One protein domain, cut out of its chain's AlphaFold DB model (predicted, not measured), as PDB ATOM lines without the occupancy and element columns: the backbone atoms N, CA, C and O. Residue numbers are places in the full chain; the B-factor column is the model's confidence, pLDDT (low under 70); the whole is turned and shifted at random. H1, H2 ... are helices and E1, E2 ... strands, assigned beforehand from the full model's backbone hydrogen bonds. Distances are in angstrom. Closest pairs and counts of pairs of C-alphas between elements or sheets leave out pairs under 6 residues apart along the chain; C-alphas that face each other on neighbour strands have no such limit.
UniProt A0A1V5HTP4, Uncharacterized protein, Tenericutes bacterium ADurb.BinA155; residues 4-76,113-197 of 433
ATOM      1  N   ASN A   4     162.535 233.865 253.406       68.31
ATOM      2  CA  ASN A   4     161.900 232.651 253.928       68.31
ATOM      3  C   ASN A   4     161.512 231.678 252.797       68.31
ATOM      4  O   ASN A   4     161.834 230.498 252.878       68.31
ATOM      5  N   ASP A   5     160.950 232.180 251.690       73.88
ATOM      6  CA  ASP A   5     160.597 231.360 250.517       73.88
ATOM      7  C   ASP A   5     161.833 230.671 249.906       73.88
ATOM      8  O   ASP A   5     161.753 229.561 249.384       73.88
ATOM      9  N   PHE A   6     162.995 231.332 249.964       84.25
ATOM     10  CA  PHE A   6     164.250 230.766 249.466       84.25
ATOM     11  C   PHE A   6     164.797 229.662 250.382       84.25
ATOM     12  O   PHE A   6     165.305 228.658 249.889       84.25
ATOM     13  N   ALA A   7     164.665 229.817 251.704       85.25
ATOM     14  CA  ALA A   7     165.058 228.786 252.663       85.25
ATOM     15  C   ALA A   7     164.203 227.517 252.508       85.25
ATOM     16  O   ALA A   7     164.759 226.427 252.394       85.25
ATOM     17  N   ALA A   8     162.875 227.668 252.404       85.06
ATOM     18  CA  ALA A   8     161.959 226.562 252.111       85.06
ATOM     19  C   ALA A   8     162.338 225.841 250.811       85.06
ATOM     20  O   ALA A   8     162.482 224.618 250.794       85.06
ATOM     21  N   PHE A   9     162.607 226.598 249.744       88.75
ATOM     22  CA  PHE A   9     163.060 226.034 248.477       88.75
ATOM     23  C   PHE A   9     164.343 225.197 248.620       88.75
ATOM     24  O   PHE A   9     164.395 224.077 248.110       88.75
ATOM     25  N   ILE A  10     165.359 225.695 249.336       90.81
ATOM     26  CA  ILE A  10     166.610 224.952 249.565       90.81
ATOM     27  C   ILE A  10     166.340 223.624 250.276       90.81
ATOM     28  O   ILE A  10     166.857 222.594 249.846       90.81
ATOM     29  N   VAL A  11     165.532 223.631 251.340       91.31
ATOM     30  CA  VAL A  11     165.230 222.414 252.109       91.31
ATOM     31  C   VAL A  11     164.541 221.374 251.233       91.31
ATOM     32  O   VAL A  11     164.962 220.217 251.218       91.31
ATOM     33  N   TYR A  12     163.558 221.778 250.427       91.50
ATOM     34  CA  TYR A  12     162.890 220.859 249.505       91.50
ATOM     35  C   TYR A  12     163.830 220.297 248.436       91.50
ATOM     36  O   TYR A  12     163.769 219.104 248.136       91.50
ATOM     37  N   VAL A  13     164.739 221.114 247.892       94.00
ATOM     38  CA  VAL A  13     165.763 220.641 246.947       94.00
ATOM     39  C   VAL A  13     166.690 219.620 247.608       94.00
ATOM     40  O   VAL A  13     166.995 218.597 246.995       94.00
ATOM     41  N   LEU A  14     167.105 219.848 248.859       93.12
ATOM     42  CA  LEU A  14     167.941 218.908 249.610       93.12
ATOM     43  C   LEU A  14     167.217 217.584 249.882       93.12
ATOM     44  O   LEU A  14     167.794 216.523 249.647       93.12
ATOM     45  N   MET A  15     165.953 217.628 250.315       93.62
ATOM     46  CA  MET A  15     165.134 216.426 250.521       93.62
ATOM     47  C   MET A  15     164.969 215.637 249.217       93.62
ATOM     48  O   MET A  15     165.162 214.422 249.196       93.62
ATOM     49  N   PHE A  16     164.679 216.322 248.109       93.75
ATOM     50  CA  PHE A  16     164.541 215.686 246.800       93.75
ATOM     51  C   PHE A  16     165.859 215.064 246.317       93.75
ATOM     52  O   PHE A  16     165.873 213.927 245.845       93.75
ATOM     53  N   ALA A  17     166.981 215.774 246.475       94.06
ATOM     54  CA  ALA A  17     168.303 215.258 246.140       94.06
ATOM     55  C   ALA A  17     168.656 214.016 246.973       94.06
ATOM     56  O   ALA A  17     169.153 213.037 246.417       94.06
ATOM     57  N   LEU A  18     168.344 214.021 248.274       93.44
ATOM     58  CA  LEU A  18     168.544 212.877 249.163       93.44
ATOM     59  C   LEU A  18     167.700 211.669 248.728       93.44
ATOM     60  O   LEU A  18     168.229 210.564 248.607       93.44
ATOM     61  N   ALA A  19     166.416 211.886 248.425       93.19
ATOM     62  CA  ALA A  19     165.520 210.845 247.931       93.19
ATOM     63  C   ALA A  19     166.017 210.239 246.611       93.19
ATOM     64  O   ALA A  19     166.033 209.017 246.461       93.19
ATOM     65  N   MET A  20     166.473 211.072 245.667       94.00
ATOM     66  CA  MET A  20     167.049 210.591 244.409       94.00
ATOM     67  C   MET A  20     168.347 209.818 244.635       94.00
ATOM     68  O   MET A  20     168.520 208.742 244.066       94.00
ATOM     69  N   LEU A  21     169.252 210.331 245.471       94.69
ATOM     70  CA  LEU A  21     170.538 209.694 245.743       94.69
ATOM     71  C   LEU A  21     170.338 208.304 246.355       94.69
ATOM     72  O   LEU A  21     170.891 207.330 245.850       94.69
ATOM     73  N   ILE A  22     169.492 208.181 247.377       93.75
ATOM     74  CA  ILE A  22     169.203 206.886 248.006       93.75
ATOM     75  C   ILE A  22     168.408 205.981 247.054       93.75
ATOM     76  O   ILE A  22     168.702 204.789 246.940       93.75
ATOM     77  N   GLY A  23     167.455 206.546 246.311       92.12
ATOM     78  CA  GLY A  23     166.686 205.838 245.290       92.12
ATOM     79  C   GLY A  23     167.575 205.173 244.236       92.12
ATOM     80  O   GLY A  23     167.442 203.975 243.973       92.12
ATOM     81  N   PHE A  24     168.512 205.927 243.658       93.00
ATOM     82  CA  PHE A  24     169.380 205.454 242.581       93.00
ATOM     83  C   PHE A  24     170.572 204.626 243.059       93.00
ATOM     84  O   PHE A  24     170.903 203.643 242.395       93.00
ATOM     85  N   LEU A  25     171.220 205.010 244.163       93.31
ATOM     86  CA  LEU A  25     172.451 204.357 244.618       93.31
ATOM     87  C   LEU A  25     172.190 203.136 245.502       93.31
ATOM     88  O   LEU A  25     172.994 202.210 245.492       93.31
ATOM     89  N   VAL A  26     171.082 203.116 246.252       91.75
ATOM     90  CA  VAL A  26     170.812 202.070 247.252       91.75
ATOM     91  C   VAL A  26     169.594 201.238 246.859       91.75
ATOM     92  O   VAL A  26     169.712 200.039 246.599       91.75
ATOM     93  N   ILE A  27     168.417 201.866 246.758       91.56
ATOM     94  CA  ILE A  27     167.146 201.152 246.550       91.56
ATOM     95  C   ILE A  27     167.135 200.426 245.203       91.56
ATOM     96  O   ILE A  27     166.727 199.268 245.142       91.56
ATOM     97  N   ARG A  28     167.627 201.056 244.127       92.06
ATOM     98  CA  ARG A  28     167.692 200.436 242.794       92.06
ATOM     99  C   ARG A  28     168.448 199.105 242.799       92.06
ATOM    100  O   ARG A  28     167.976 198.159 242.173       92.06
ATOM    101  N   GLY A  29     169.584 199.025 243.496       88.75
ATOM    102  CA  GLY A  29     170.367 197.791 243.600       88.75
ATOM    103  C   GLY A  29     169.559 196.674 244.259       88.75
ATOM    104  O   GLY A  29     169.401 195.593 243.696       88.75
ATOM    105  N   ILE A  30     168.922 196.981 245.389       86.81
ATOM    106  CA  ILE A  30     168.096 196.024 246.141       86.81
ATOM    107  C   ILE A  30     166.886 195.566 245.321       86.81
ATOM    108  O   ILE A  30     166.567 194.380 245.297       86.81
ATOM    109  N   VAL A  31     166.234 196.489 244.608       89.88
ATOM    110  CA  VAL A  31     165.111 196.179 243.713       89.88
ATOM    111  C   VAL A  31     165.564 195.286 242.555       89.88
ATOM    112  O   VAL A  31     164.847 194.354 242.199       89.88
ATOM    113  N   SER A  32     166.754 195.515 241.989       88.75
ATOM    114  CA  SER A  32     167.298 194.650 240.932       88.75
ATOM    115  C   SER A  32     167.643 193.242 241.429       88.75
ATOM    116  O   SER A  32     167.532 192.274 240.682       88.75
ATOM    117  N   GLU A  33     167.965 193.112 242.716       87.38
ATOM    118  CA  GLU A  33     168.249 191.847 243.391       87.38
ATOM    119  C   GLU A  33     167.037 191.256 244.129       87.38
ATOM    120  O   GLU A  33     167.198 190.306 244.899       87.38
ATOM    121  N   ALA A  34     165.827 191.785 243.916       83.94
ATOM    122  CA  ALA A  34     164.641 191.486 244.723       83.94
ATOM    123  C   ALA A  34     164.373 189.983 244.910       83.94
ATOM    124  O   ALA A  34     164.031 189.551 246.010       83.94
ATOM    125  N   ASN A  35     164.614 189.169 243.877       81.69
ATOM    126  CA  ASN A  35     164.463 187.713 243.948       81.69
ATOM    127  C   ASN A  35     165.429 187.058 244.953       81.69
ATOM    128  O   ASN A  35     165.022 186.160 245.685       81.69
ATOM    129  N   SER A  36     166.679 187.528 245.043       81.06
ATOM    130  CA  SER A  36     167.654 187.044 246.041       81.06
ATOM    131  C   SER A  36     167.267 187.433 247.474       81.06
ATOM    132  O   SER A  36     167.629 186.759 248.440       81.06
ATOM    133  N   TRP A  37     166.474 188.497 247.603       81.75
ATOM    134  CA  TRP A  37     165.878 188.958 248.852       81.75
ATOM    135  C   TRP A  37     164.491 188.346 249.116       81.75
ATOM    136  O   TRP A  37     163.834 188.721 250.080       81.75
ATOM    137  N   GLY A  38     164.011 187.423 248.269       81.19
ATOM    138  CA  GLY A  38     162.686 186.805 248.403       81.19
ATOM    139  C   GLY A  38     161.502 187.754 248.172       81.19
ATOM    140  O   GLY A  38     160.361 187.424 248.501       81.19
ATOM    141  N   ILE A  39     161.745 188.932 247.600       85.44
ATOM    142  CA  ILE A  39     160.744 189.973 247.382       85.44
ATOM    143  C   ILE A  39     160.110 189.777 246.000       85.44
ATOM    144  O   ILE A  39     160.724 190.054 244.975       85.44
ATOM    145  N   LYS A  40     158.843 189.348 245.964       83.94
ATOM    146  CA  LYS A  40     158.117 189.098 244.701       83.94
ATOM    147  C   LYS A  40     157.709 190.370 243.953       83.94
ATOM    148  O   LYS A  40     157.623 190.360 242.732       83.94
ATOM    149  N   ASN A  41     157.416 191.455 244.673       89.12
ATOM    150  CA  ASN A  41     156.981 192.721 244.079       89.12
ATOM    151  C   ASN A  41     157.646 193.905 244.792       89.12
ATOM    152  O   ASN A  41     157.065 194.541 245.672       89.12
ATOM    153  N   ALA A  42     158.903 194.160 244.434       89.88
ATOM    154  CA  ALA A  42     159.730 195.149 245.117       89.88
ATOM    155  C   ALA A  42     159.226 196.585 244.938       89.88
ATOM    156  O   ALA A  42     159.281 197.357 245.886       89.88
ATOM    157  N   ILE A  43     158.667 196.932 243.773       90.69
ATOM    158  CA  ILE A  43     158.109 198.272 243.531       90.69
ATOM    159  C   ILE A  43     156.918 198.530 244.459       90.69
ATOM    160  O   ILE A  43     156.873 199.561 245.129       90.69
ATOM    161  N   LEU A  44     155.983 197.577 244.552       92.12
ATOM    162  CA  LEU A  44     154.846 197.685 245.468       92.12
ATOM    163  C   LEU A  44     155.312 197.792 246.927       92.12
ATOM    164  O   LEU A  44     154.775 198.601 247.681       92.12
ATOM    165  N   LEU A  45     156.330 197.014 247.310       92.81
ATOM    166  CA  LEU A  45     156.898 197.065 248.655       92.81
ATOM    167  C   LEU A  45     157.536 198.427 248.962       92.81
ATOM    168  O   LEU A  45     157.347 198.927 250.068       92.81
ATOM    169  N   VAL A  46     158.240 199.052 248.011       94.31
ATOM    170  CA  VAL A  46     158.773 200.416 248.180       94.31
ATOM    171  C   VAL A  46     157.635 201.403 248.417       94.31
ATOM    172  O   VAL A  46     157.680 202.140 249.395       94.31
ATOM    173  N   ILE A  47     156.596 201.392 247.573       94.88
ATOM    174  CA  ILE A  47     155.453 202.313 247.700       94.88
ATOM    175  C   ILE A  47     154.778 202.150 249.066       94.88
ATOM    176  O   ILE A  47     154.557 203.135 249.771       94.88
ATOM    177  N   LEU A  48     154.501 200.907 249.474       95.56
ATOM    178  CA  LEU A  48     153.903 200.625 250.776       95.56
ATOM    179  C   LEU A  48     154.821 201.068 251.922       95.56
ATOM    180  O   LEU A  48     154.350 201.667 252.885       95.56
ATOM    181  N   SER A  49     156.127 200.823 251.802       96.19
ATOM    182  CA  SER A  49     157.109 201.222 252.813       96.19
ATOM    183  C   SER A  49     157.220 202.739 252.933       96.19
ATOM    184  O   SER A  49     157.401 203.235 254.036       96.19
ATOM    185  N   VAL A  50     157.065 203.494 251.842       96.19
ATOM    186  CA  VAL A  50     157.014 204.962 251.905       96.19
ATOM    187  C   VAL A  50     155.773 205.410 252.675       96.19
ATOM    188  O   VAL A  50     155.897 206.196 253.608       96.19
ATOM    189  N   ILE A  51     154.590 204.880 252.344       96.12
ATOM    190  CA  ILE A  51     153.330 205.256 253.010       96.12
ATOM    191  C   ILE A  51     153.390 204.937 254.509       96.12
ATOM    192  O   ILE A  51     153.128 205.804 255.343       96.12
ATOM    193  N   VAL A  52     153.761 203.703 254.860       96.62
ATOM    194  CA  VAL A  52     153.867 203.280 256.262       96.62
ATOM    195  C   VAL A  52     154.992 204.034 256.968       96.62
ATOM    196  O   VAL A  52     154.805 204.452 258.106       96.62
ATOM    197  N   GLY A  53     156.117 204.271 256.292       96.56
ATOM    198  CA  GLY A  53     157.250 205.025 256.820       96.56
ATOM    199  C   GLY A  53     156.878 206.462 257.176       96.56
ATOM    200  O   GLY A  53     157.254 206.921 258.250       96.56
ATOM    201  N   VAL A  54     156.081 207.143 256.341       95.56
ATOM    202  CA  VAL A  54     155.564 208.494 256.628       95.56
ATOM    203  C   VAL A  54     154.667 208.475 257.864       95.56
ATOM    204  O   VAL A  54     154.848 209.296 258.760       95.56
ATOM    205  N   ILE A  55     153.724 207.529 257.947       95.62
ATOM    206  CA  ILE A  55     152.807 207.419 259.092       95.62
ATOM    207  C   ILE A  55     153.581 207.119 260.380       95.62
ATOM    208  O   ILE A  55     153.345 207.752 261.409       95.62
ATOM    209  N   PHE A  56     154.513 206.168 260.324       96.00
ATOM    210  CA  PHE A  56     155.332 205.762 261.461       96.00
ATOM    211  C   PHE A  56     156.218 206.904 261.962       96.00
ATOM    212  O   PHE A  56     156.223 207.189 263.157       96.00
ATOM    213  N   ASN A  57     156.910 207.604 261.060       96.31
ATOM    214  CA  ASN A  57     157.774 208.724 261.425       96.31
ATOM    215  C   ASN A  57     156.988 209.903 261.995       96.31
ATOM    216  O   ASN A  57     157.399 210.487 262.992       96.31
ATOM    217  N   ALA A  58     155.827 210.211 261.417       94.50
ATOM    218  CA  ALA A  58     154.935 211.234 261.944       94.50
ATOM    219  C   ALA A  58     154.466 210.907 263.373       94.50
ATOM    220  O   ALA A  58     154.471 211.771 264.249       94.50
ATOM    221  N   LEU A  59     154.100 209.642 263.626       94.56
ATOM    222  CA  LEU A  59     153.751 209.165 264.966       94.56
ATOM    223  C   LEU A  59     154.928 209.297 265.934       94.56
ATOM    224  O   LEU A  59     154.737 209.764 267.053       94.56
ATOM    225  N   LEU A  60     156.122 208.878 265.515       95.38
ATOM    226  CA  LEU A  60     157.318 208.891 266.349       95.38
ATOM    227  C   LEU A  60     157.750 210.317 266.710       95.38
ATOM    228  O   LEU A  60     158.052 210.578 267.874       95.38
ATOM    229  N   LEU A  61     157.703 211.233 265.740       95.06
ATOM    230  CA  LEU A  61     158.018 212.648 265.915       95.06
ATOM    231  C   LEU A  61     157.068 213.290 266.927       95.06
ATOM    232  O   LEU A  61     157.506 213.810 267.954       95.06
ATOM    233  N   GLU A  62     155.754 213.174 266.711       94.12
ATOM    234  CA  GLU A  62     154.782 213.782 267.622       94.12
ATOM    235  C   GLU A  62     154.738 213.086 268.989       94.12
ATOM    236  O   GLU A  62     154.502 213.720 270.016       94.12
ATOM    237  N   PHE A  63     155.012 211.783 269.050       94.06
ATOM    238  CA  PHE A  63     155.188 211.099 270.327       94.06
ATOM    239  C   PHE A  63     156.422 211.617 271.081       94.06
ATOM    240  O   PHE A  63     156.356 211.839 272.295       94.06
ATOM    241  N   GLY A  64     157.516 211.888 270.364       95.50
ATOM    242  CA  GLY A  64     158.681 212.601 270.877       95.50
ATOM    243  C   GLY A  64     158.293 213.955 271.471       95.50
ATOM    244  O   GLY A  64     158.620 214.221 272.630       95.50
ATOM    245  N   HIS A  65     157.505 214.758 270.751       95.38
ATOM    246  CA  HIS A  65     156.973 216.028 271.256       95.38
ATOM    247  C   HIS A  65     156.147 215.855 272.533       95.38
ATOM    248  O   HIS A  65     156.307 216.626 273.478       95.38
ATOM    249  N   LEU A  66     155.287 214.833 272.624       94.81
ATOM    250  CA  LEU A  66     154.489 214.574 273.829       94.81
ATOM    251  C   LEU A  66     155.360 214.280 275.058       94.81
ATOM    252  O   LEU A  66     155.086 214.787 276.155       94.81
ATOM    253  N   LEU A  67     156.392 213.447 274.895       95.06
ATOM    254  CA  LEU A  67     157.332 213.123 275.968       95.06
ATOM    255  C   LEU A  67     158.186 214.340 276.340       95.06
ATOM    256  O   LEU A  67     158.283 214.691 277.521       95.06
ATOM    257  N   GLY A  68     158.726 215.025 275.334       95.31
ATOM    258  CA  GLY A  68     159.536 216.224 275.491       95.31
ATOM    259  C   GLY A  68     158.769 217.381 276.131       95.31
ATOM    260  O   GLY A  68     159.294 218.046 277.022       95.31
ATOM    261  N   ALA A  69     157.493 217.572 275.786       94.88
ATOM    262  CA  ALA A  69     156.603 218.549 276.413       94.88
ATOM    263  C   ALA A  69     156.457 218.296 277.916       94.88
ATOM    264  O   ALA A  69     156.576 219.217 278.727       94.88
ATOM    265  N   LYS A  70     156.214 217.039 278.311       94.19
ATOM    266  CA  LYS A  70     156.087 216.672 279.727       94.19
ATOM    267  C   LYS A  70     157.396 216.903 280.480       94.19
ATOM    268  O   LYS A  70     157.357 217.494 281.561       94.19
ATOM    269  N   ALA A  71     158.525 216.480 279.909       94.38
ATOM    270  CA  ALA A  71     159.856 216.673 280.485       94.38
ATOM    271  C   ALA A  71     160.240 218.161 280.586       94.38
ATOM    272  O   ALA A  71     160.796 218.593 281.590       94.38
ATOM    273  N   GLY A  72     159.859 218.966 279.591       92.75
ATOM    274  CA  GLY A  72     160.067 220.414 279.542       92.75
ATOM    275  C   GLY A  72     159.133 221.226 280.443       92.75
ATOM    276  O   GLY A  72     159.160 222.455 280.405       92.75
ATOM    277  N   GLY A  73     158.289 220.573 281.250       94.50
ATOM    278  CA  GLY A  73     157.391 221.248 282.184       94.50
ATOM    279  C   GLY A  73     156.159 221.868 281.524       94.50
ATOM    280  O   GLY A  73     155.642 222.861 282.032       94.50
ATOM    281  N   TYR A  74     155.670 221.309 280.420       95.25
ATOM    282  CA  TYR A  74     154.439 221.745 279.763       95.25
ATOM    283  C   TYR A  74     153.261 220.809 280.053       95.25
ATOM    284  O   TYR A  74     153.404 219.651 280.460       95.25
ATOM    285  N   THR A  75     152.061 221.337 279.844       92.62
ATOM    286  CA  THR A  75     150.809 220.590 279.762       92.62
ATOM    287  C   THR A  75     150.364 220.555 278.309       92.62
ATOM    288  O   THR A  75     150.303 221.589 277.652       92.62
ATOM    289  N   ILE A  76     150.021 219.370 277.814       92.88
ATOM    290  CA  ILE A  76     149.524 219.194 276.447       92.88
ATOM    291  C   ILE A  76     148.087 219.720 276.380       92.88
ATOM    292  O   ILE A  76     147.232 219.303 277.170       92.88
ATOM    293  N   LYS A 113     153.602 225.048 282.380       91.25
ATOM    294  CA  LYS A 113     153.168 224.979 283.787       91.25
ATOM    295  C   LYS A 113     153.737 226.140 284.602       91.25
ATOM    296  O   LYS A 113     153.091 226.600 285.535       91.25
ATOM    297  N   ASP A 114     154.936 226.595 284.247       91.00
ATOM    298  CA  ASP A 114     155.628 227.722 284.866       91.00
ATOM    299  C   ASP A 114     156.334 228.516 283.763       91.00
ATOM    300  O   ASP A 114     157.170 227.985 283.036       91.00
ATOM    301  N   VAL A 115     156.005 229.800 283.636       87.38
ATOM    302  CA  VAL A 115     156.487 230.649 282.537       87.38
ATOM    303  C   VAL A 115     158.017 230.753 282.505       87.38
ATOM    304  O   VAL A 115     158.609 230.811 281.429       87.38
ATOM    305  N   LYS A 116     158.677 230.736 283.667       87.38
ATOM    306  CA  LYS A 116     160.129 230.930 283.770       87.38
ATOM    307  C   LYS A 116     160.894 229.617 283.678       87.38
ATOM    308  O   LYS A 116     162.007 229.597 283.141       87.38
ATOM    309  N   LYS A 117     160.316 228.531 284.200       88.56
ATOM    310  CA  LYS A 117     160.973 227.215 284.272       88.56
ATOM    311  C   LYS A 117     160.700 226.323 283.065       88.56
ATOM    312  O   LYS A 117     161.576 225.534 282.718       88.56
ATOM    313  N   SER A 118     159.530 226.425 282.431       90.62
ATOM    314  CA  SER A 118     159.199 225.594 281.270       90.62
ATOM    315  C   SER A 118     160.139 225.893 280.095       90.62
ATOM    316  O   SER A 118     160.404 227.056 279.778       90.62
ATOM    317  N   SER A 119     160.660 224.843 279.457       89.50
ATOM    318  CA  SER A 119     161.643 224.954 278.376       89.50
ATOM    319  C   SER A 119     161.411 223.944 277.261       89.50
ATOM    320  O   SER A 119     161.314 222.740 277.502       89.50
ATOM    321  N   LEU A 120     161.367 224.445 276.025       88.12
ATOM    322  CA  LEU A 120     161.205 223.635 274.819       88.12
ATOM    323  C   LEU A 120     162.442 222.805 274.449       88.12
ATOM    324  O   LEU A 120     162.367 222.006 273.528       88.12
ATOM    325  N   SER A 121     163.570 222.919 275.156       89.31
ATOM    326  CA  SER A 121     164.764 222.129 274.817       89.31
ATOM    327  C   SER A 121     164.474 220.625 274.826       89.31
ATOM    328  O   SER A 121     164.853 219.922 273.899       89.31
ATOM    329  N   ALA A 122     163.736 220.134 275.827       91.06
ATOM    330  CA  ALA A 122     163.305 218.737 275.853       91.06
ATOM    331  C   ALA A 122     162.240 218.435 274.786       91.06
ATOM    332  O   ALA A 122     162.256 217.352 274.213       91.06
ATOM    333  N   TYR A 123     161.347 219.386 274.493       91.62
ATOM    334  CA  TYR A 123     160.354 219.251 273.423       91.62
ATOM    335  C   TYR A 123     161.023 218.952 272.075       91.62
ATOM    336  O   TYR A 123     160.598 218.018 271.415       91.62
ATOM    337  N   ILE A 124     162.117 219.651 271.755       91.81
ATOM    338  CA  ILE A 124     162.843 219.515 270.481       91.81
ATOM    339  C   ILE A 124     163.784 218.295 270.462       91.81
ATOM    340  O   ILE A 124     163.963 217.634 269.443       91.81
ATOM    341  N   VAL A 125     164.416 217.957 271.592       92.81
ATOM    342  CA  VAL A 125     165.408 216.861 271.636       92.81
ATOM    343  C   VAL A 125     164.758 215.474 271.607       92.81
ATOM    344  O   VAL A 125     165.324 214.545 271.036       92.81
ATOM    345  N   PHE A 126     163.586 215.294 272.217       95.25
ATOM    346  CA  PHE A 126     162.945 213.975 272.296       95.25
ATOM    347  C   PHE A 126     162.542 213.374 270.936       95.25
ATOM    348  O   PHE A 126     162.777 212.178 270.760       95.25
ATOM    349  N   PRO A 127     162.000 214.133 269.965       94.62
ATOM    350  CA  PRO A 127     161.818 213.654 268.596       94.62
ATOM    351  C   PRO A 127     163.119 213.132 267.978       94.62
ATOM    352  O   PRO A 127     163.137 212.040 267.420       94.62
ATOM    353  N   LEU A 128     164.237 213.846 268.161       94.94
ATOM    354  CA  LEU A 128     165.546 213.420 267.648       94.94
ATOM    355  C   LEU A 128     166.053 212.140 268.315       94.94
ATOM    356  O   LEU A 128     166.648 211.293 267.652       94.94
ATOM    357  N   LEU A 129     165.790 211.969 269.612       95.12
ATOM    358  CA  LEU A 129     166.049 210.700 270.295       95.12
ATOM    359  C   LEU A 129     165.170 209.576 269.735       95.12
ATOM    360  O   LEU A 129     165.659 208.466 269.550       95.12
ATOM    361  N   GLY A 130     163.901 209.862 269.430       95.12
ATOM    362  CA  GLY A 130     163.002 208.936 268.742       95.12
ATOM    363  C   GLY A 130     163.577 208.490 267.399       95.12
ATOM    364  O   GLY A 130     163.730 207.292 267.172       95.12
ATOM    365  N   PHE A 131     163.995 209.440 266.563       96.31
ATOM    366  CA  PHE A 131     164.635 209.149 265.280       96.31
ATOM    367  C   PHE A 131     165.920 208.328 265.424       96.31
ATOM    368  O   PHE A 131     166.149 207.378 264.680       96.31
ATOM    369  N   LEU A 132     166.758 208.641 266.417       96.62
ATOM    370  CA  LEU A 132     167.963 207.861 266.690       96.62
ATOM    371  C   LEU A 132     167.623 206.403 267.040       96.62
ATOM    372  O   LEU A 132     168.284 205.484 266.557       96.62
ATOM    373  N   LEU A 133     166.584 206.180 267.851       96.62
ATOM    374  CA  LEU A 133     166.104 204.835 268.175       96.62
ATOM    375  C   LEU A 133     165.550 204.110 266.941       96.62
ATOM    376  O   LEU A 133     165.783 202.910 266.796       96.62
ATOM    377  N   GLU A 134     164.872 204.818 266.036       96.69
ATOM    378  CA  GLU A 134     164.437 204.263 264.750       96.69
ATOM    379  C   GLU A 134     165.624 203.835 263.888       96.69
ATOM    380  O   GLU A 134     165.607 202.716 263.378       96.69
ATOM    381  N   ILE A 135     166.662 204.670 263.749       97.12
ATOM    382  CA  ILE A 135     167.876 204.318 262.997       97.12
ATOM    383  C   ILE A 135     168.496 203.046 263.576       97.12
ATOM    384  O   ILE A 135     168.783 202.109 262.832       97.12
ATOM    385  N   ILE A 136     168.666 202.980 264.901       97.56
ATOM    386  CA  ILE A 136     169.212 201.795 265.578       97.56
ATOM    387  C   ILE A 136     168.345 200.564 265.279       97.56
ATOM    388  O   ILE A 136     168.872 199.518 264.899       97.56
ATOM    389  N   GLY A 137     167.022 200.689 265.401       97.00
ATOM    390  CA  GLY A 137     166.083 199.613 265.092       97.00
ATOM    391  C   GLY A 137     166.176 199.148 263.637       97.00
ATOM    392  O   GLY A 137     166.281 197.950 263.380       97.00
ATOM    393  N   CYS A 138     166.212 200.078 262.686       97.00
ATOM    394  CA  CYS A 138     166.323 199.788 261.258       97.00
ATOM    395  C   CYS A 138     167.640 199.086 260.913       97.00
ATOM    396  O   CYS A 138     167.624 198.089 260.194       97.00
ATOM    397  N   VAL A 139     168.767 199.536 261.474       96.56
ATOM    398  CA  VAL A 139     170.075 198.883 261.293       96.56
ATOM    399  C   VAL A 139     170.058 197.452 261.835       96.56
ATOM    400  O   VAL A 139     170.556 196.539 261.175       96.56
ATOM    401  N   ILE A 140     169.440 197.223 262.997       95.88
ATOM    402  CA  ILE A 140     169.281 195.876 263.566       95.88
ATOM    403  C   ILE A 140     168.437 194.986 262.640       95.88
ATOM    404  O   ILE A 140     168.823 193.848 262.366       95.88
ATOM    405  N   LEU A 141     167.311 195.492 262.123       93.75
ATOM    406  CA  LEU A 141     166.456 194.755 261.183       93.75
ATOM    407  C   LEU A 141     167.200 194.391 259.895       93.75
ATOM    408  O   LEU A 141     167.088 193.262 259.414       93.75
ATOM    409  N   MET A 142     167.992 195.322 259.363       92.81
ATOM    410  CA  MET A 142     168.831 195.078 258.193       92.81
ATOM    411  C   MET A 142     169.869 193.986 258.461       92.81
ATOM    412  O   MET A 142     169.985 193.057 257.664       92.81
ATOM    413  N   ALA A 143     170.561 194.038 259.602       93.25
ATOM    414  CA  ALA A 143     171.556 193.035 259.976       93.25
ATOM    415  C   ALA A 143     170.946 191.628 260.117       93.25
ATOM    416  O   ALA A 143     171.550 190.639 259.694       93.25
ATOM    417  N   PHE A 144     169.731 191.519 260.667       91.44
ATOM    418  CA  PHE A 144     169.012 190.243 260.715       91.44
ATOM    419  C   PHE A 144     168.659 189.727 259.318       91.44
ATOM    420  O   PHE A 144     168.890 188.551 259.039       91.44
ATOM    421  N   ALA A 145     168.146 190.590 258.437       90.69
ATOM    422  CA  ALA A 145     167.794 190.206 257.073       90.69
ATOM    423  C   ALA A 145     169.014 189.773 256.245       90.69
ATOM    424  O   ALA A 145     168.940 188.812 255.480       90.69
ATOM    425  N   GLU A 146     170.154 190.434 256.432       89.50
ATOM    426  CA  GLU A 146     171.411 190.062 255.786       89.50
ATOM    427  C   GLU A 146     171.957 188.728 256.311       89.50
ATOM    428  O   GLU A 146     172.379 187.869 255.535       89.50
ATOM    429  N   ARG A 147     171.878 188.495 257.628       89.69
ATOM    430  CA  ARG A 147     172.238 187.203 258.224       89.69
ATOM    431  C   ARG A 147     171.374 186.062 257.683       89.69
ATOM    432  O   ARG A 147     171.915 184.989 257.409       89.69
ATOM    433  N   ASP A 148     170.066 186.278 257.538       86.94
ATOM    434  CA  ASP A 148     169.155 185.293 256.942       86.94
ATOM    435  C   ASP A 148     169.577 184.974 255.505       86.94
ATOM    436  O   ASP A 148     169.859 183.814 255.208       86.94
ATOM    437  N   LYS A 149     169.775 186.004 254.662       85.50
ATOM    438  CA  LYS A 149     170.271 185.855 253.281       85.50
ATOM    439  C   LYS A 149     171.530 184.991 253.208       85.50
ATOM    440  O   LYS A 149     171.598 184.065 252.404       85.50
ATOM    441  N   ASN A 150     172.512 185.290 254.055       86.75
ATOM    442  CA  ASN A 150     173.804 184.608 254.061       86.75
ATOM    443  C   ASN A 150     173.711 183.155 254.554       86.75
ATOM    444  O   ASN A 150     174.519 182.325 254.150       86.75
ATOM    445  N   THR A 151     172.737 182.838 255.412       84.44
ATOM    446  CA  THR A 151     172.574 181.491 255.983       84.44
ATOM    447  C   THR A 151     171.787 180.568 255.052       84.44
ATOM    448  O   THR A 151     172.122 179.395 254.917       84.44
ATOM    449  N   SER A 152     170.732 181.080 254.414       77.81
ATOM    450  CA  SER A 152     169.792 180.286 253.611       77.81
ATOM    451  C   SER A 152     169.984 180.439 252.095       77.81
ATOM    452  O   SER A 152     169.281 179.793 251.320       77.81
ATOM    453  N   GLY A 153     170.910 181.297 251.651       74.62
ATOM    454  CA  GLY A 153     171.149 181.626 250.239       74.62
ATOM    455  C   GLY A 153     170.088 182.543 249.616       74.62
ATOM    456  O   GLY A 153     170.310 183.097 248.540       74.62
ATOM    457  N   THR A 154     168.955 182.748 250.297       71.81
ATOM    458  CA  THR A 154     167.878 183.671 249.910       71.81
ATOM    459  C   THR A 154     167.209 184.234 251.159       71.81
ATOM    460  O   THR A 154     166.775 183.455 251.997       71.81
ATOM    461  N   ALA A 155     167.024 185.551 251.270       71.25
ATOM    462  CA  ALA A 155     166.419 186.181 252.459       71.25
ATOM    463  C   ALA A 155     164.882 186.005 252.536       71.25
ATOM    464  O   ALA A 155     164.139 186.970 252.713       71.25
ATOM    465  N   SER A 156     164.363 184.803 252.278       68.81
ATOM    466  CA  SER A 156     162.961 184.617 251.877       68.81
ATOM    467  C   SER A 156     161.931 184.930 252.967       68.81
ATOM    468  O   SER A 156     160.798 185.276 252.633       68.81
ATOM    469  N   ALA A 157     162.308 184.875 254.249       70.81
ATOM    470  CA  ALA A 157     161.389 185.155 255.354       70.81
ATOM    471  C   ALA A 157     161.322 186.649 255.717       70.81
ATOM    472  O   ALA A 157     160.252 187.158 256.062       70.81
ATOM    473  N   ILE A 158     162.454 187.359 255.644       84.19
ATOM    474  CA  ILE A 158     162.593 188.712 256.213       84.19
ATOM    475  C   ILE A 158     163.294 189.724 255.297       84.19
ATOM    476  O   ILE A 158     163.504 190.864 255.700       84.19
ATOM    477  N   GLY A 159     163.611 189.373 254.050       82.69
ATOM    478  CA  GLY A 159     164.265 190.286 253.106       82.69
ATOM    479  C   GLY A 159     163.463 191.557 252.815       82.69
ATOM    480  O   GLY A 159     164.045 192.607 252.547       82.69
ATOM    481  N   TRP A 160     162.135 191.514 252.972       88.38
ATOM    482  CA  TRP A 160     161.287 192.708 252.911       88.38
ATOM    483  C   TRP A 160     161.647 193.744 253.990       88.38
ATOM    484  O   TRP A 160     161.584 194.941 253.715       88.38
ATOM    485  N   MET A 161     162.089 193.305 255.178       90.69
ATOM    486  CA  MET A 161     162.477 194.192 256.282       90.69
ATOM    487  C   MET A 161     163.708 195.021 255.926       90.69
ATOM    488  O   MET A 161     163.779 196.180 256.319       90.69
ATOM    489  N   TYR A 162     164.646 194.466 255.149       91.69
ATOM    490  CA  TYR A 162     165.846 195.183 254.709       91.69
ATOM    491  C   TYR A 162     165.479 196.404 253.855       91.69
ATOM    492  O   TYR A 162     165.910 197.525 254.125       91.69
ATOM    493  N   LEU A 163     164.625 196.193 252.846       91.88
ATOM    494  CA  LEU A 163     164.167 197.266 251.966       91.88
ATOM    495  C   LEU A 163     163.305 198.286 252.722       91.88
ATOM    496  O   LEU A 163     163.519 199.488 252.579       91.88
ATOM    497  N   SER A 164     162.364 197.823 253.552       94.38
ATOM    498  CA  SER A 164     161.512 198.710 254.348       94.38
ATOM    499  C   SER A 164     162.312 199.547 255.349       94.38
ATOM    500  O   SER A 164     162.042 200.737 255.466       94.38
ATOM    501  N   ALA A 165     163.329 198.982 256.009       95.81
ATOM    502  CA  ALA A 165     164.187 199.698 256.955       95.81
ATOM    503  C   ALA A 165     164.954 200.852 256.291       95.81
ATOM    504  O   ALA A 165     164.989 201.960 256.824       95.81
ATOM    505  N   ILE A 166     165.511 200.633 255.094       94.75
ATOM    506  CA  ILE A 166     166.177 201.698 254.323       94.75
ATOM    507  C   ILE A 166     165.185 202.801 253.962       94.75
ATOM    508  O   ILE A 166     165.492 203.986 254.114       94.75
ATOM    509  N   VAL A 167     163.990 202.426 253.498       95.62
ATOM    510  CA  VAL A 167     162.945 203.395 253.147       95.62
ATOM    511  C   VAL A 167     162.509 204.193 254.378       95.62
ATOM    512  O   VAL A 167     162.414 205.414 254.284       95.62
ATOM    513  N   PHE A 168     162.308 203.549 255.530       96.62
ATOM    514  CA  PHE A 168     161.900 204.210 256.773       96.62
ATOM    515  C   PHE A 168     162.953 205.218 257.233       96.62
ATOM    516  O   PHE A 168     162.626 206.391 257.378       96.62
ATOM    517  N   MET A 169     164.229 204.817 257.317       95.88
ATOM    518  CA  MET A 169     165.322 205.736 257.666       95.88
ATOM    519  C   MET A 169     165.436 206.914 256.694       95.88
ATOM    520  O   MET A 169     165.744 208.028 257.108       95.88
ATOM    521  N   THR A 170     165.188 206.683 255.403       95.62
ATOM    522  CA  THR A 170     165.231 207.741 254.383       95.62
ATOM    523  C   THR A 170     164.093 208.738 254.567       95.62
ATOM    524  O   THR A 170     164.318 209.947 254.556       95.62
ATOM    525  N   VAL A 171     162.869 208.235 254.752       95.81
ATOM    526  CA  VAL A 171     161.681 209.057 255.001       95.81
ATOM    527  C   VAL A 171     161.835 209.842 256.300       95.81
ATOM    528  O   VAL A 171     161.647 211.058 256.290       95.81
ATOM    529  N   GLY A 172     162.248 209.181 257.382       95.62
ATOM    530  CA  GLY A 172     162.540 209.832 258.651       95.62
ATOM    531  C   GLY A 172     163.619 210.891 258.509       95.62
ATOM    532  O   GLY A 172     163.389 212.046 258.851       95.62
ATOM    533  N   GLY A 173     164.748 210.559 257.879       94.88
ATOM    534  CA  GLY A 173     165.832 211.507 257.634       94.88
ATOM    535  C   GLY A 173     165.362 212.780 256.930       94.88
ATOM    536  O   GLY A 173     165.773 213.868 257.319       94.88
ATOM    537  N   MET A 174     164.457 212.670 255.955       94.75
ATOM    538  CA  MET A 174     163.858 213.835 255.296       94.75
ATOM    539  C   MET A 174     162.929 214.638 256.218       94.75
ATOM    540  O   MET A 174     163.022 215.864 256.235       94.75
ATOM    541  N   ILE A 175     162.050 213.975 256.977       94.12
ATOM    542  CA  ILE A 175     161.121 214.634 257.912       94.12
ATOM    543  C   ILE A 175     161.900 215.390 258.994       94.12
ATOM    544  O   ILE A 175     161.663 216.577 259.209       94.12
ATOM    545  N   TYR A 176     162.875 214.737 259.629       94.00
ATOM    546  CA  TYR A 176     163.684 215.356 260.676       94.00
ATOM    547  C   TYR A 176     164.631 216.425 260.126       94.00
ATOM    548  O   TYR A 176     164.832 217.428 260.797       94.00
ATOM    549  N   LEU A 177     165.171 216.274 258.905       93.06
ATOM    550  CA  LEU A 177     165.957 217.327 258.247       93.06
ATOM    551  C   LEU A 177     165.134 218.606 258.044       93.06
ATOM    552  O   LEU A 177     165.652 219.697 258.272       93.06
ATOM    553  N   TYR A 178     163.876 218.466 257.614       92.75
ATOM    554  CA  TYR A 178     162.954 219.594 257.482       92.75
ATOM    555  C   TYR A 178     162.707 220.259 258.842       92.75
ATOM    556  O   TYR A 178     162.817 221.477 258.969       92.75
ATOM    557  N   ASP A 179     162.430 219.456 259.869       92.56
ATOM    558  CA  ASP A 179     162.039 219.944 261.190       92.56
ATOM    559  C   ASP A 179     163.186 220.603 261.982       92.56
ATOM    560  O   ASP A 179     162.996 221.625 262.636       92.56
ATOM    561  N   ILE A 180     164.424 220.114 261.873       92.62
ATOM    562  CA  ILE A 180     165.576 220.742 262.552       92.62
ATOM    563  C   ILE A 180     166.180 221.918 261.786       92.62
ATOM    564  O   ILE A 180     167.156 222.517 262.251       92.62
ATOM    565  N   PHE A 181     165.655 222.253 260.606       91.88
ATOM    566  CA  PHE A 181     166.248 223.300 259.791       91.88
ATOM    567  C   PHE A 181     166.139 224.670 260.495       91.88
ATOM    568  O   PHE A 181     165.046 225.064 260.906       91.88
ATOM    569  N   PRO A 182     167.241 225.433 260.642       89.88
ATOM    570  CA  PRO A 182     167.295 226.625 261.495       89.88
ATOM    571  C   PRO A 182     166.777 227.892 260.789       89.88
ATOM    572  O   PRO A 182     167.378 228.961 260.892       89.88
ATOM    573  N   ALA A 183     165.689 227.788 260.029       86.31
ATOM    574  CA  ALA A 183     165.081 228.914 259.326       86.31
ATOM    575  C   ALA A 183     163.562 228.766 259.276       86.31
ATOM    576  O   ALA A 183     163.048 227.652 259.259       86.31
ATOM    577  N   HIS A 184     162.852 229.893 259.212       82.31
ATOM    578  CA  HIS A 184     161.406 229.883 259.029       82.31
ATOM    579  C   HIS A 184     161.076 229.309 257.646       82.31
ATOM    580  O   HIS A 184     161.366 229.950 256.630       82.31
ATOM    581  N   LEU A 185     160.488 228.114 257.622       84.62
ATOM    582  CA  LEU A 185     160.014 227.459 256.406       84.62
ATOM    583  C   LEU A 185     158.531 227.802 256.194       84.62
ATOM    584  O   LEU A 185     158.109 228.921 256.499       84.62
ATOM    585  N   ASP A 186     157.748 226.856 255.677       78.00
ATOM    586  CA  ASP A 186     156.295 227.003 255.545       78.00
ATOM    587  C   ASP A 186     155.577 226.881 256.900       78.00
ATOM    588  O   ASP A 186     154.501 227.446 257.067       78.00
ATOM    589  N   ALA A 187     156.202 226.195 257.862       78.06
ATOM    590  CA  ALA A 187     155.769 226.079 259.251       78.06
ATOM    591  C   ALA A 187     156.873 226.556 260.213       78.06
ATOM    592  O   ALA A 187     158.057 226.626 259.855       78.06
ATOM    593  N   GLU A 188     156.495 226.851 261.458       83.25
ATOM    594  CA  GLU A 188     157.448 227.087 262.545       83.25
ATOM    595  C   GLU A 188     158.106 225.773 262.990       83.25
ATOM    596  O   GLU A 188     157.645 225.112 263.924       83.25
ATOM    597  N   THR A 189     159.199 225.412 262.326       89.50
ATOM    598  CA  THR A 189     159.960 224.197 262.624       89.50
ATOM    599  C   THR A 189     160.686 224.277 263.968       89.50
ATOM    600  O   THR A 189     160.990 225.361 264.491       89.50
ATOM    601  N   ASP A 190     161.009 223.120 264.534       89.75
ATOM    602  CA  ASP A 190     161.717 223.029 265.808       89.75
ATOM    603  C   ASP A 190     163.125 223.639 265.754       89.75
ATOM    604  O   ASP A 190     163.557 224.326 266.689       89.75
ATOM    605  N   GLY A 191     163.817 223.483 264.623       89.88
ATOM    606  CA  GLY A 191     165.096 224.131 264.351       89.88
ATOM    607  C   GLY A 191     164.997 225.652 264.414       89.88
ATOM    608  O   GLY A 191     165.783 226.301 265.110       89.88
ATOM    609  N   TYR A 192     163.993 226.234 263.754       89.00
ATOM    610  CA  TYR A 192     163.748 227.673 263.800       89.00
ATOM    611  C   TYR A 192     163.448 228.153 265.225       89.00
ATOM    612  O   TYR A 192     164.069 229.109 265.702       89.00
ATOM    613  N   ARG A 193     162.578 227.447 265.958       87.81
ATOM    614  CA  ARG A 193     162.266 227.764 267.363       87.81
ATOM    615  C   ARG A 193     163.510 227.735 268.247       87.81
ATOM    616  O   ARG A 193     163.679 228.627 269.081       87.81
ATOM    617  N   MET A 194     164.420 226.782 268.042       87.62
ATOM    618  CA  MET A 194     165.675 226.720 268.795       87.62
ATOM    619  C   MET A 194     166.540 227.973 268.590       87.62
ATOM    620  O   MET A 194     167.142 228.461 269.549       87.62
ATOM    621  N   THR A 195     166.571 228.531 267.374       85.69
ATOM    622  CA  THR A 195     167.367 229.739 267.089       85.69
ATOM    623  C   THR A 195     166.854 230.980 267.820       85.69
ATOM    624  O   THR A 195     167.656 231.793 268.281       85.69
ATOM    625  N   ILE A 196     165.533 231.111 267.986       82.88
ATOM    626  CA  ILE A 196     164.905 232.286 268.610       82.88
ATOM    627  C   ILE A 196     164.865 232.167 270.135       82.88
ATOM    628  O   ILE A 196     165.032 233.160 270.849       82.88
ATOM    629  N   LEU A 197     164.642 230.958 270.656       85.88
ATOM    630  CA  LEU A 197     164.390 230.713 272.080       85.88
ATOM    631  C   LEU A 197     165.659 230.414 272.891       85.88
ATOM    632  O   LEU A 197     165.575 229.965 274.036       85.88
TER     633      LEU A 197
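What this domain is: This is residues 4 to 76 and 113 to 197 of the 433 residues of an uncharacterized protein of Tenericutes bacterium ADurb.BinA155 (UniProt A0A1V5HTP4). Three long helices, H1, H4 and H3, lie side by side in a row with H4 in the middle, each running opposite to the next, and a fourth long helix, H2, crosses one face of H4 and packs with its last part on the beginning of H3. Short H5 and the three-residue strand E1 lie toward that same end of the elongated model, whose longest axis runs roughly along H3. The printed part has 158 residues, in the order H1, H2, E1, H3, H4, H5; the class is mostly helix, and E1 pairs with no named strand. It is only just loose, close to compact, with a radius of gyration of the C-alphas of 18.4 A and spans of 61 by 34 by 19 A.

How they stand to each other: The longest helix, H3, residues 121 to 152, and H4, residues 159 to 179, form a helical hairpin at a shallow tilt of 19 degrees; their closest C-alphas, of Met 142 and Tyr 162, are 4.6 A apart. H2, residues 42 to 71, touches H3 with its residues 57 to 71 alone, opposite ways at 35.0 degrees, a shallow tilt only just short of steep; the C-alphas of Gly 68 and Tyr 123 come closest, at 3.8 A. H2 touches H4 with its residues 45 to 57 alone, the same way at a steep tilt of 48 degrees, closest at the C-alphas of Gly 53 and Phe 168, 4.7 A. H1, residues 4 to 32, touches H4 at a shallow tilt of 10 degrees, opposite ways, closest at the C-alphas of Met 15 and Met 174, 5.6 A. H1 and H3 are apart. H5, residues 190 to 196, touches H3 at residues 121 to 124 of H3 alone; the closest C-alphas, of Ile 124 and Asp 190, are 6.0 A apart. Every O i to N i+4 pair is within hydrogen-bond range in H2 and H5; the counts are 22 of 25 in H1, 26 of 28 in H3 and 16 of 17 in H4.

Where its parts are: H3 is 47.2 A long, from C-alpha 121 at (164.764, 222.129, 274.817) to C-alpha 152. H2 measures 41.4 A, H1 40.5 A with a kink of 33 degrees near residue 26, H4 30.8 A and H5 10.2 A. E1, residues 74 to 76, measures 6.5 A. H1 begins with C-alpha 4 at (161.900, 232.651, 253.928), and H5 ends with C-alpha 196 at (164.905, 232.286, 268.610).

The domain as a whole: The two C-alphas farthest apart, of Lys 116 and Gly 153, are 60.6 A from each other. Residues 77 to 112 are not printed; C-alphas 76 and 113 are 10.0 A apart across this cut, which falls in the link from E1 to H3. Of the links that are printed whole, H2 to E1 is tight, the others are short, and none is long. The mean pLDDT of the printed part is 90.5, with residues 4 and 156 under 70.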